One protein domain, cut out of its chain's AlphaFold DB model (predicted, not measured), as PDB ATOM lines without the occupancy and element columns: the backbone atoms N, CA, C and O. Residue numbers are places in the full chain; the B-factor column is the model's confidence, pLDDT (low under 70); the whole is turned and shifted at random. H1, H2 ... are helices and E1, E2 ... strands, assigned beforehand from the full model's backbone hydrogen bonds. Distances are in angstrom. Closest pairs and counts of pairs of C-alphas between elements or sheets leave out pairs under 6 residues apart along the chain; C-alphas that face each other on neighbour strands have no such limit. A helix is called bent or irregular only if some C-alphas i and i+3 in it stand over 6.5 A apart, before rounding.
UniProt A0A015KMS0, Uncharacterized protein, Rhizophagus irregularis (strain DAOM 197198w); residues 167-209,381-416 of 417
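AT A GLANCE: This is residues 167 to 209 and 381 to 416 of the 417 residues of an uncharacterized protein of Rhizophagus irregularis (strain DAOM 197198w) (UniProt A0A015KMS0). Two separate two-stranded hairpins, with little contact between them, make a long, loose model: the hairpin of E3 and E4 lies near the mean of the C-alphas, while the hairpin of E1 and E2 runs on through E2 nearly in line into H1. The short helices H2 and H3 lie towards one end of the long axis, and the loop of residues 172 to 183 lies at the other. The 79 printed residues include three named helices and four named strands, in the order E1, E2, H1, H2, E3, E4, H3, in two antiparallel sheets, E1 - E2 and E3 - E4; the class is mixed, helices and strands. The whole is only just loose, close to extended, with a radius of gyration of the C-alphas of 16.9 A, and it is a rod spanning 51 by 24 by 18 A.

IN THESE COORDINATES: E3 is residues 384 to 389, 16.0 A from first to last C-alpha, and begins at C-alpha 384 at (136.598, 178.860, 148.488). E4 is residues 403 to 408, 16.4 A long. E1 is residues 167 to 171, 13.1 A long, and begins at C-alpha 167 at (126.873, 160.204, 150.141). E2 is residues 184 to 189, 15.7 A long. H1 is residues 192 to 201, 14.1 A long; H2 is residues 203 to 206, 5.0 A long. H3 is residues 413 to 416, 4.8 A long, and ends at C-alpha 416 at (130.772, 185.075, 155.767).

HOW THE PARTS SIT: E3 and E4 form an antiparallel hairpin at 157 degrees, with N 405 and O 387 at 2.8 A and N 385 and O 407 at 2.9 A, within hydrogen-bond range. H1 and E4 are near each other, with 5 pairs of C-alphas within 10 A. The closest C-alphas of E4 and H3 are those of Gln 407 and Arg 416, 6.5 A apart. E1 and E2 form an antiparallel hairpin at 143 degrees, with N 170 and O 185 at 2.8 A, within hydrogen-bond range. E2 and E4 are apart, and so are E1 and E3. H1 and H2 only just touch, only at the corner by their link, with 3 pairs of C-alphas within 8 A; the closest are those of Leu 200 and Lys 206, 5.5 A. In H1 every O i to N i+4 pair is within hydrogen-bond range; H2 and H3 are too short for such a pair.

THE WHOLE: The C-alphas of Ser 179 and Lys 207, the two farthest apart, are 51.6 A from each other. Residues 210 to 380 are cut out, and C-alphas 209 and 381 are 11.0 A apart across the cut. Of the links that are printed whole, E1 to E2 and E3 to E4 are long, with 12 and 13 residues. The mean pLDDT of the printed part is 76.9; residues 174 to 181 and 389 to 403 are under 70.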
ATOM      1  N   SER A 167     126.079 161.058 149.253       85.62
ATOM      2  CA  SER A 167     126.873 160.204 150.141       85.62
ATOM      3  C   SER A 167     128.033 159.524 149.425       85.62
ATOM      4  O   SER A 167     127.950 159.204 148.235       85.62
ATOM      5  N   LEU A 168     129.123 159.324 150.164       84.12
ATOM      6  CA  LEU A 168     130.314 158.599 149.744       84.12
ATOM      7  C   LEU A 168     130.742 157.641 150.856       84.12
ATOM      8  O   LEU A 168     130.761 157.999 152.031       84.12
ATOM      9  N   THR A 169     131.140 156.432 150.483       86.25
ATOM     10  CA  THR A 169     131.756 155.488 151.415       86.25
ATOM     11  C   THR A 169     133.220 155.869 151.637       86.25
ATOM     12  O   THR A 169     134.014 155.816 150.701       86.25
ATOM     13  N   VAL A 170     133.584 156.225 152.869       82.75
ATOM     14  CA  VAL A 170     134.949 156.614 153.257       82.75
ATOM     15  C   VAL A 170     135.579 155.570 154.185       82.75
ATOM     16  O   VAL A 170     134.865 154.973 154.995       82.75
ATOM     17  N   PRO A 171     136.894 155.309 154.086       80.88
ATOM     18  CA  PRO A 171     137.593 154.403 154.993       80.88
ATOM     19  C   PRO A 171     137.751 155.021 156.387       80.88
ATOM     20  O   PRO A 171     137.963 156.224 156.523       80.88
ATOM     21  N   ILE A 172     137.679 154.189 157.427       75.88
ATOM     22  CA  ILE A 172     137.928 154.608 158.810       75.88
ATOM     23  C   ILE A 172     139.397 154.349 159.161       75.88
ATOM     24  O   ILE A 172     139.906 153.241 158.978       75.88
ATOM     25  N   LEU A 173     140.081 155.368 159.691       70.38
ATOM     26  CA  LEU A 173     141.441 155.227 160.212       70.38
ATOM     27  C   LEU A 173     141.438 154.355 161.473       70.38
ATOM     28  O   LEU A 173     140.916 154.751 162.511       70.38
ATOM     29  N   GLN A 174     142.100 153.201 161.398       66.56
ATOM     30  CA  GLN A 174     142.160 152.214 162.485       66.56
ATOM     31  C   GLN A 174     142.949 152.680 163.716       66.56
ATOM     32  O   GLN A 174     142.866 152.060 164.771       66.56
ATOM     33  N   LYS A 175     143.727 153.765 163.595       65.62
ATOM     34  CA  LYS A 175     144.653 154.230 164.638       65.62
ATOM     35  C   LYS A 175     143.939 154.623 165.942       65.62
ATOM     36  O   LYS A 175     144.529 154.468 167.002       65.62
ATOM     37  N   ASN A 176     142.676 155.062 165.852       58.09
ATOM     38  CA  ASN A 176     141.871 155.543 166.983       58.09
ATOM     39  C   ASN A 176     140.489 154.864 167.087       58.09
ATOM     40  O   ASN A 176     139.615 155.362 167.797       58.09
ATOM     41  N   THR A 177     140.250 153.754 166.383       59.88
ATOM     42  CA  THR A 177     138.966 153.041 166.445       59.88
ATOM     43  C   THR A 177     139.106 151.661 167.068       59.88
ATOM     44  O   THR A 177     140.117 150.982 166.918       59.88
ATOM     45  N   LEU A 178     138.068 151.247 167.801       60.53
ATOM     46  CA  LEU A 178     137.978 149.901 168.366       60.53
ATOM     47  C   LEU A 178     138.174 148.863 167.253       60.53
ATOM     48  O   LEU A 178     137.621 149.020 166.169       60.53
ATOM     49  N   SER A 179     138.866 147.762 167.544       61.38
ATOM     50  CA  SER A 179     139.152 146.664 166.598       61.38
ATOM     51  C   SER A 179     137.916 146.057 165.915       61.38
ATOM     52  O   SER A 179     138.044 145.314 164.947       61.38
ATOM     53  N   ASN A 180     136.720 146.369 166.421       66.75
ATOM     54  CA  ASN A 180     135.436 145.862 165.948       66.75
ATOM     55  C   ASN A 180     134.670 146.893 165.089       66.75
ATOM     56  O   ASN A 180     133.515 146.649 164.742       66.75
ATOM     57  N   SER A 181     135.256 148.063 164.798       65.62
ATOM     58  CA  SER A 181     134.632 149.088 163.956       65.62
ATOM     59  C   SER A 181     134.597 148.657 162.491       65.62
ATOM     60  O   SER A 181     135.561 148.077 161.991       65.62
ATOM     61  N   GLU A 182     133.516 148.989 161.784       71.44
ATOM     62  CA  GLU A 182     133.432 148.805 160.333       71.44
ATOM     63  C   GLU A 182     134.616 149.494 159.629       71.44
ATOM     64  O   GLU A 182     135.037 150.582 160.018       71.44
ATOM     65  N   ALA A 183     135.169 148.867 158.586       77.81
ATOM     66  CA  ALA A 183     136.324 149.413 157.861       77.81
ATOM     67  C   ALA A 183     135.987 150.692 157.071       77.81
ATOM     68  O   ALA A 183     136.883 151.440 156.675       77.81
ATOM     69  N   THR A 184     134.699 150.936 156.821       81.19
ATOM     70  CA  THR A 184     134.199 152.084 156.072       81.19
ATOM     71  C   THR A 184     132.930 152.646 156.706       81.19
ATOM     72  O   THR A 184     132.210 151.946 157.415       81.19
ATOM     73  N   LYS A 185     132.642 153.921 156.440       81.19
ATOM     74  CA  LYS A 185     131.415 154.606 156.859       81.19
ATOM     75  C   LYS A 185     130.855 155.422 155.702       81.19
ATOM     76  O   LYS A 185     131.606 155.937 154.881       81.19
ATOM     77  N   GLU A 186     129.535 155.555 155.634       81.38
ATOM     78  CA  GLU A 186     128.905 156.502 154.708       81.38
ATOM     79  C   GLU A 186     129.069 157.922 155.272       81.38
ATOM     80  O   GLU A 186     128.552 158.237 156.348       81.38
ATOM     81  N   ALA A 187     129.808 158.759 154.552       80.25
ATOM     82  CA  ALA A 187     129.908 160.191 154.775       80.25
ATOM     83  C   ALA A 187     128.877 160.904 153.901       80.25
ATOM     84  O   ALA A 187     128.746 160.609 152.712       80.25
ATOM     85  N   TYR A 188     128.149 161.846 154.491       84.06
ATOM     86  CA  TYR A 188     127.164 162.659 153.790       84.06
ATOM     87  C   TYR A 188     127.737 164.047 153.541       84.06
ATOM     88  O   TYR A 188     128.378 164.611 154.422       84.06
ATOM     89  N   TYR A 189     127.493 164.603 152.360       83.12
ATOM     90  CA  TYR A 189     127.990 165.924 151.996       83.12
ATOM     91  C   TYR A 189     127.033 166.635 151.043       83.12
ATOM     92  O   TYR A 189     126.190 166.016 150.392       83.12
ATOM     93  N   PHE A 190     127.175 167.950 150.947       85.00
ATOM     94  CA  PHE A 190     126.552 168.734 149.891       85.00
ATOM     95  C   PHE A 190     127.569 168.992 148.786       85.00
ATOM     96  O   PHE A 190     128.717 169.335 149.062       85.00
ATOM     97  N   SER A 191     127.151 168.842 147.531       86.19
ATOM     98  CA  SER A 191     128.009 169.176 146.393       86.19
ATOM     99  C   SER A 191     128.364 170.665 146.409       86.19
ATOM    100  O   SER A 191     127.473 171.519 146.415       86.19
ATOM    101  N   ILE A 192     129.665 170.968 146.362       86.62
ATOM    102  CA  ILE A 192     130.182 172.339 146.232       86.62
ATOM    103  C   ILE A 192     129.623 172.993 144.968       86.62
ATOM    104  O   ILE A 192     129.206 174.148 145.008       86.62
ATOM    105  N   LEU A 193     129.545 172.242 143.866       88.19
ATOM    106  CA  LEU A 193     128.999 172.736 142.605       88.19
ATOM    107  C   LEU A 193     127.535 173.165 142.764       88.19
ATOM    108  O   LEU A 193     127.183 174.280 142.392       88.19
ATOM    109  N   ASN A 194     126.710 172.335 143.406       87.62
ATOM    110  CA  ASN A 194     125.304 172.671 143.655       87.62
ATOM    111  C   ASN A 194     125.177 173.900 144.566       87.62
ATOM    112  O   ASN A 194     124.243 174.691 144.429       87.62
ATOM    113  N   HIS A 195     126.113 174.070 145.505       86.25
ATOM    114  CA  HIS A 195     126.149 175.237 146.377       86.25
ATOM    115  C   HIS A 195     126.485 176.514 145.591       86.25
ATOM    116  O   HIS A 195     125.770 177.508 145.718       86.25
ATOM    117  N   ILE A 196     127.490 176.458 144.709       88.62
ATOM    118  CA  ILE A 196     127.845 177.546 143.786       88.62
ATOM    119  C   ILE A 196     126.656 177.902 142.889       88.62
ATOM    120  O   ILE A 196     126.271 179.069 142.813       88.62
ATOM    121  N   GLU A 197     126.034 176.912 142.246       88.81
ATOM    122  CA  GLU A 197     124.867 177.122 141.386       88.81
ATOM    123  C   GLU A 197     123.723 177.787 142.149       88.81
ATOM    124  O   GLU A 197     123.126 178.751 141.672       88.81
ATOM    125  N   ARG A 198     123.436 177.326 143.370       87.19
ATOM    126  CA  ARG A 198     122.389 177.908 144.212       87.19
ATOM    127  C   ARG A 198     122.680 179.361 144.580       87.19
ATOM    128  O   ARG A 198     121.758 180.174 144.559       87.19
ATOM    129  N   VAL A 199     123.927 179.698 144.908       86.62
ATOM    130  CA  VAL A 199     124.341 181.083 145.190       86.62
ATOM    131  C   VAL A 199     124.184 181.953 143.945       86.62
ATOM    132  O   VAL A 199     123.592 183.028 144.020       86.62
ATOM    133  N   LEU A 200     124.655 181.480 142.789       88.50
ATOM    134  CA  LEU A 200     124.589 182.215 141.524       88.50
ATOM    135  C   LEU A 200     123.161 182.399 140.995       88.50
ATOM    136  O   LEU A 200     122.884 183.410 140.342       88.50
ATOM    137  N   ASN A 201     122.271 181.446 141.269       89.31
ATOM    138  CA  ASN A 201     120.870 181.476 140.847       89.31
ATOM    139  C   ASN A 201     119.956 182.207 141.835       89.31
ATOM    140  O   ASN A 201     118.812 182.490 141.493       89.31
ATOM    141  N   ASN A 202     120.430 182.538 143.039       89.38
ATOM    142  CA  ASN A 202     119.677 183.326 144.008       89.38
ATOM    143  C   ASN A 202     120.013 184.823 143.851       89.38
ATOM    144  O   ASN A 202     121.101 185.240 144.257       89.38
ATOM    145  N   PRO A 203     119.093 185.669 143.340       89.62
ATOM    146  CA  PRO A 203     119.369 187.090 143.126       89.62
ATOM    147  C   PRO A 203     119.752 187.841 144.407       89.62
ATOM    148  O   PRO A 203     120.546 188.777 144.352       89.62
ATOM    149  N   GLN A 204     119.219 187.425 145.563       88.44
ATOM    150  CA  GLN A 204     119.521 188.065 146.842       88.44
ATOM    151  C   GLN A 204     120.932 187.756 147.337       88.44
ATOM    152  O   GLN A 204     121.532 188.615 147.971       88.44
ATOM    153  N   LEU A 205     121.465 186.567 147.048       87.81
ATOM    154  CA  LEU A 205     122.843 186.212 147.406       87.81
ATOM    155  C   LEU A 205     123.829 186.746 146.368       87.81
ATOM    156  O   LEU A 205     124.864 187.299 146.724       87.81
ATOM    157  N   LYS A 206     123.474 186.659 145.084       87.88
ATOM    158  CA  LYS A 206     124.307 187.114 143.968       87.88
ATOM    159  C   LYS A 206     124.652 188.603 144.030       87.88
ATOM    160  O   LYS A 206     125.745 188.984 143.642       87.88
ATOM    161  N   LYS A 207     123.755 189.460 144.529       89.81
ATOM    162  CA  LYS A 207     124.055 190.897 144.712       89.81
ATOM    163  C   LYS A 207     125.140 191.174 145.764       89.81
ATOM    164  O   LYS A 207     125.654 192.282 145.816       89.81
ATOM    165  N   HIS A 208     125.452 190.192 146.606       90.38
ATOM    166  CA  HIS A 208     126.471 190.286 147.647       90.38
ATOM    167  C   HIS A 208     127.723 189.458 147.323       90.38
ATOM    168  O   HIS A 208     128.549 189.245 148.209       90.38
ATOM    169  N   THR A 209     127.866 188.983 146.080       91.69
ATOM    170  CA  THR A 209     129.094 188.346 145.601       91.69
ATOM    171  C   THR A 209     129.894 189.290 144.709       91.69
ATOM    172  O   THR A 209     129.356 189.953 143.823       91.69
ATOM    173  N   LYS A 381     135.273 183.289 138.828       87.56
ATOM    174  CA  LYS A 381     136.324 182.673 139.632       87.56
ATOM    175  C   LYS A 381     135.949 182.797 141.102       87.56
ATOM    176  O   LYS A 381     135.571 183.874 141.563       87.56
ATOM    177  N   PHE A 382     136.012 181.674 141.804       88.00
ATOM    178  CA  PHE A 382     135.579 181.561 143.190       88.00
ATOM    179  C   PHE A 382     136.778 181.347 144.100       88.00
ATOM    180  O   PHE A 382     137.589 180.455 143.860       88.00
ATOM    181  N   PHE A 383     136.849 182.142 145.161       89.06
ATOM    182  CA  PHE A 383     137.642 181.837 146.335       89.06
ATOM    183  C   PHE A 383     136.784 180.982 147.264       89.06
ATOM    184  O   PHE A 383     135.697 181.402 147.675       89.06
ATOM    185  N   ILE A 384     137.262 179.780 147.573       88.81
ATOM    186  CA  ILE A 384     136.598 178.860 148.488       88.81
ATOM    187  C   ILE A 384     137.524 178.659 149.669       88.81
ATOM    188  O   ILE A 384     138.662 178.231 149.501       88.81
ATOM    189  N   ASP A 385     136.991 178.953 150.840       87.00
ATOM    190  CA  ASP A 385     137.636 178.684 152.102       87.00
ATOM    191  C   ASP A 385     137.056 177.406 152.702       87.00
ATOM    192  O   ASP A 385     135.832 177.215 152.705       87.00
ATOM    193  N   LEU A 386     137.935 176.515 153.146       87.12
ATOM    194  CA  LEU A 386     137.585 175.196 153.658       87.12
ATOM    195  C   LEU A 386     138.160 175.042 155.057       87.12
ATOM    196  O   LEU A 386     139.374 174.972 155.229       87.12
ATOM    197  N   TYR A 387     137.276 174.917 156.038       82.75
ATOM    198  CA  TYR A 387     137.663 174.755 157.431       82.75
ATOM    199  C   TYR A 387     137.221 173.393 157.925       82.75
ATOM    200  O   TYR A 387     136.058 173.018 157.782       82.75
ATOM    201  N   TYR A 388     138.154 172.649 158.503       76.44
ATOM    202  CA  TYR A 388     137.830 171.444 159.243       76.44
ATOM    203  C   TYR A 388     137.769 171.788 160.721       76.44
ATOM    204  O   TYR A 388     138.712 172.354 161.272       76.44
ATOM    205  N   ASP A 389     136.663 171.426 161.344       67.94
ATOM    206  CA  ASP A 389     136.463 171.583 162.770       67.94
ATOM    207  C   ASP A 389     136.310 170.205 163.417       67.94
ATOM    208  O   ASP A 389     135.524 169.370 162.956       67.94
ATOM    209  N   ASP A 390     137.080 169.976 164.480       63.00
ATOM    210  CA  ASP A 390     137.065 168.752 165.281       63.00
ATOM    211  C   ASP A 390     136.302 168.936 166.601       63.00
ATOM    212  O   ASP A 390     136.552 168.206 167.565       63.00
ATOM    213  N   PHE A 391     135.371 169.900 166.695       53.91
ATOM    214  CA  PHE A 391     134.468 169.999 167.842       53.91
ATOM    215  C   PHE A 391     133.619 168.724 167.952       53.91
ATOM    216  O   PHE A 391     132.504 168.598 167.446       53.91
ATOM    217  N   GLY A 392     134.143 167.760 168.706       49.38
ATOM    218  CA  GLY A 392     133.395 166.682 169.321       49.38
ATOM    219  C   GLY A 392     132.423 167.265 170.340       49.38
ATOM    220  O   GLY A 392     132.648 167.192 171.548       49.38
ATOM    221  N   THR A 393     131.318 167.847 169.877       42.53
ATOM    222  CA  THR A 393     130.139 167.985 170.729       42.53
ATOM    223  C   THR A 393     129.773 166.582 171.199       42.53
ATOM    224  O   THR A 393     129.538 165.698 170.378       42.53
ATOM    225  N   PHE A 394     129.766 166.406 172.522       42.97
ATOM    226  CA  PHE A 394     129.601 165.167 173.293       42.97
ATOM    227  C   PHE A 394     130.899 164.384 173.564       42.97
ATOM    228  O   PHE A 394     131.306 163.502 172.810       42.97
ATOM    229  N   ARG A 395     131.459 164.618 174.766       43.72
ATOM    230  CA  ARG A 395     132.548 163.864 175.435       43.72
ATOM    231  C   ARG A 395     132.284 162.351 175.622       43.72
ATOM    232  O   ARG A 395     132.998 161.691 176.367       43.72
ATOM    233  N   THR A 396     131.258 161.791 174.991       45.03
ATOM    234  CA  THR A 396     130.811 160.401 175.166       45.03
ATOM    235  C   THR A 396     130.679 159.619 173.860       45.03
ATOM    236  O   THR A 396     130.329 158.441 173.901       45.03
ATOM    237  N   VAL A 397     130.995 160.209 172.702       44.59
ATOM    238  CA  VAL A 397     130.949 159.500 171.416       44.59
ATOM    239  C   VAL A 397     132.374 159.327 170.898       44.59
ATOM    240  O   VAL A 397     133.030 160.299 170.550       44.59
ATOM    241  N   TYR A 398     132.849 158.080 170.808       45.94
ATOM    242  CA  TYR A 398     134.178 157.681 170.294       45.94
ATOM    243  C   TYR A 398     134.432 158.035 168.807       45.94
ATOM    244  O   TYR A 398     135.374 157.547 168.185       45.94
ATOM    245  N   HIS A 399     133.583 158.875 168.221       49.06
ATOM    246  CA  HIS A 399     133.662 159.367 166.859       49.06
ATOM    247  C   HIS A 399     133.224 160.836 166.881       49.06
ATOM    248  O   HIS A 399     132.027 161.105 166.744       49.06
ATOM    249  N   SER A 400     134.154 161.783 167.061       49.50
ATOM    250  CA  SER A 400     133.878 163.156 166.640       49.50
ATOM    251  C   SER A 400     133.572 163.084 165.144       49.50
ATOM    252  O   SER A 400     134.372 162.622 164.331       49.50
ATOM    253  N   LEU A 401     132.335 163.404 164.772       53.22
ATOM    254  CA  LEU A 401     132.019 163.702 163.385       53.22
ATOM    255  C   LEU A 401     132.472 165.142 163.188       53.22
ATOM    256  O   LEU A 401     131.673 166.055 163.367       53.22
ATOM    257  N   GLY A 402     133.762 165.328 162.907       59.75
ATOM    258  CA  GLY A 402     134.259 166.628 162.487       59.75
ATOM    259  C   GLY A 402     133.492 167.110 161.254       59.75
ATOM    260  O   GLY A 402     133.045 166.308 160.422       59.75
ATOM    261  N   GLY A 403     133.284 168.417 161.167       69.50
ATOM    262  CA  GLY A 403     132.605 169.060 160.049       69.50
ATOM    263  C   GLY A 403     133.617 169.678 159.093       69.50
ATOM    264  O   GLY A 403     134.568 170.317 159.533       69.50
ATOM    265  N   LEU A 404     133.403 169.516 157.784       76.62
ATOM    266  CA  LEU A 404     134.045 170.367 156.782       76.62
ATOM    267  C   LEU A 404     133.086 171.510 156.447       76.62
ATOM    268  O   LEU A 404     132.009 171.283 155.888       76.62
ATOM    269  N   TYR A 405     133.486 172.724 156.784       80.75
ATOM    270  CA  TYR A 405     132.756 173.954 156.530       80.75
ATOM    271  C   TYR A 405     133.305 174.632 155.284       80.75
ATOM    272  O   TYR A 405     134.498 174.563 154.989       80.75
ATOM    273  N   ILE A 406     132.403 175.261 154.535       84.12
ATOM    274  CA  ILE A 406     132.704 175.884 153.250       84.12
ATOM    275  C   ILE A 406     132.206 177.313 153.299       84.12
ATOM    276  O   ILE A 406     131.045 177.558 153.628       84.12
ATOM    277  N   GLN A 407     133.068 178.238 152.911       86.75
ATOM    278  CA  GLN A 407     132.756 179.652 152.854       86.75
ATOM    279  C   GLN A 407     133.227 180.223 151.520       86.75
ATOM    280  O   GLN A 407     134.308 179.904 151.026       86.75
ATOM    281  N   PHE A 408     132.406 181.069 150.903       89.44
ATOM    282  CA  PHE A 408     132.773 181.727 149.653       89.44
ATOM    283  C   PHE A 408     133.413 183.075 149.942       89.44
ATOM    284  O   PHE A 408     132.732 183.998 150.384       89.44
ATOM    285  N   GLY A 409     134.701 183.220 149.632       90.31
ATOM    286  CA  GLY A 409     135.431 184.475 149.830       90.31
ATOM    287  C   GLY A 409     134.906 185.630 148.986       90.31
ATOM    288  O   GLY A 409     135.022 186.786 149.374       90.31
ATOM    289  N   ASN A 410     134.260 185.326 147.860       92.44
ATOM    290  CA  ASN A 410     133.593 186.328 147.035       92.44
ATOM    291  C   ASN A 410     132.413 187.000 147.752       92.44
ATOM    292  O   ASN A 410     131.917 188.001 147.254       92.44
ATOM    293  N   MET A 411     131.907 186.458 148.863       92.69
ATOM    294  CA  MET A 411     130.837 187.097 149.626       92.69
ATOM    295  C   MET A 411     131.381 188.167 150.570       92.69
ATOM    296  O   MET A 411     132.475 188.037 151.116       92.69
ATOM    297  N   THR A 412     130.577 189.197 150.832       91.50
ATOM    298  CA  THR A 412     130.882 190.197 151.870       91.50
ATOM    299  C   THR A 412     131.122 189.544 153.228       91.50
ATOM    300  O   THR A 412     130.449 188.563 153.557       91.50
ATOM    301  N   LEU A 413     131.983 190.133 154.056       89.75
ATOM    302  CA  LEU A 413     132.330 189.646 155.392       89.75
ATOM    303  C   LEU A 413     131.086 189.361 156.251       89.75
ATOM    304  O   LEU A 413     131.024 188.343 156.927       89.75
ATOM    305  N   LYS A 414     130.047 190.196 156.143       88.62
ATOM    306  CA  LYS A 414     128.779 190.032 156.876       88.62
ATOM    307  C   LYS A 414     128.009 188.740 156.551       88.62
ATOM    308  O   LYS A 414     127.224 188.292 157.370       88.62
ATOM    309  N   LEU A 415     128.160 188.191 155.346       85.62
ATOM    310  CA  LEU A 415     127.526 186.919 154.947       85.62
ATOM    311  C   LEU A 415     128.426 185.707 155.199       85.62
ATOM    312  O   LEU A 415     128.031 184.567 154.966       85.62
ATOM    313  N   ARG A 416     129.670 185.997 155.561       82.69
ATOM    314  CA  ARG A 416     130.772 185.075 155.767       82.69
ATOM    315  C   ARG A 416     130.921 184.721 157.256       82.69
ATOM    316  O   ARG A 416     131.451 183.657 157.546       82.69
TER     317      ARG A 416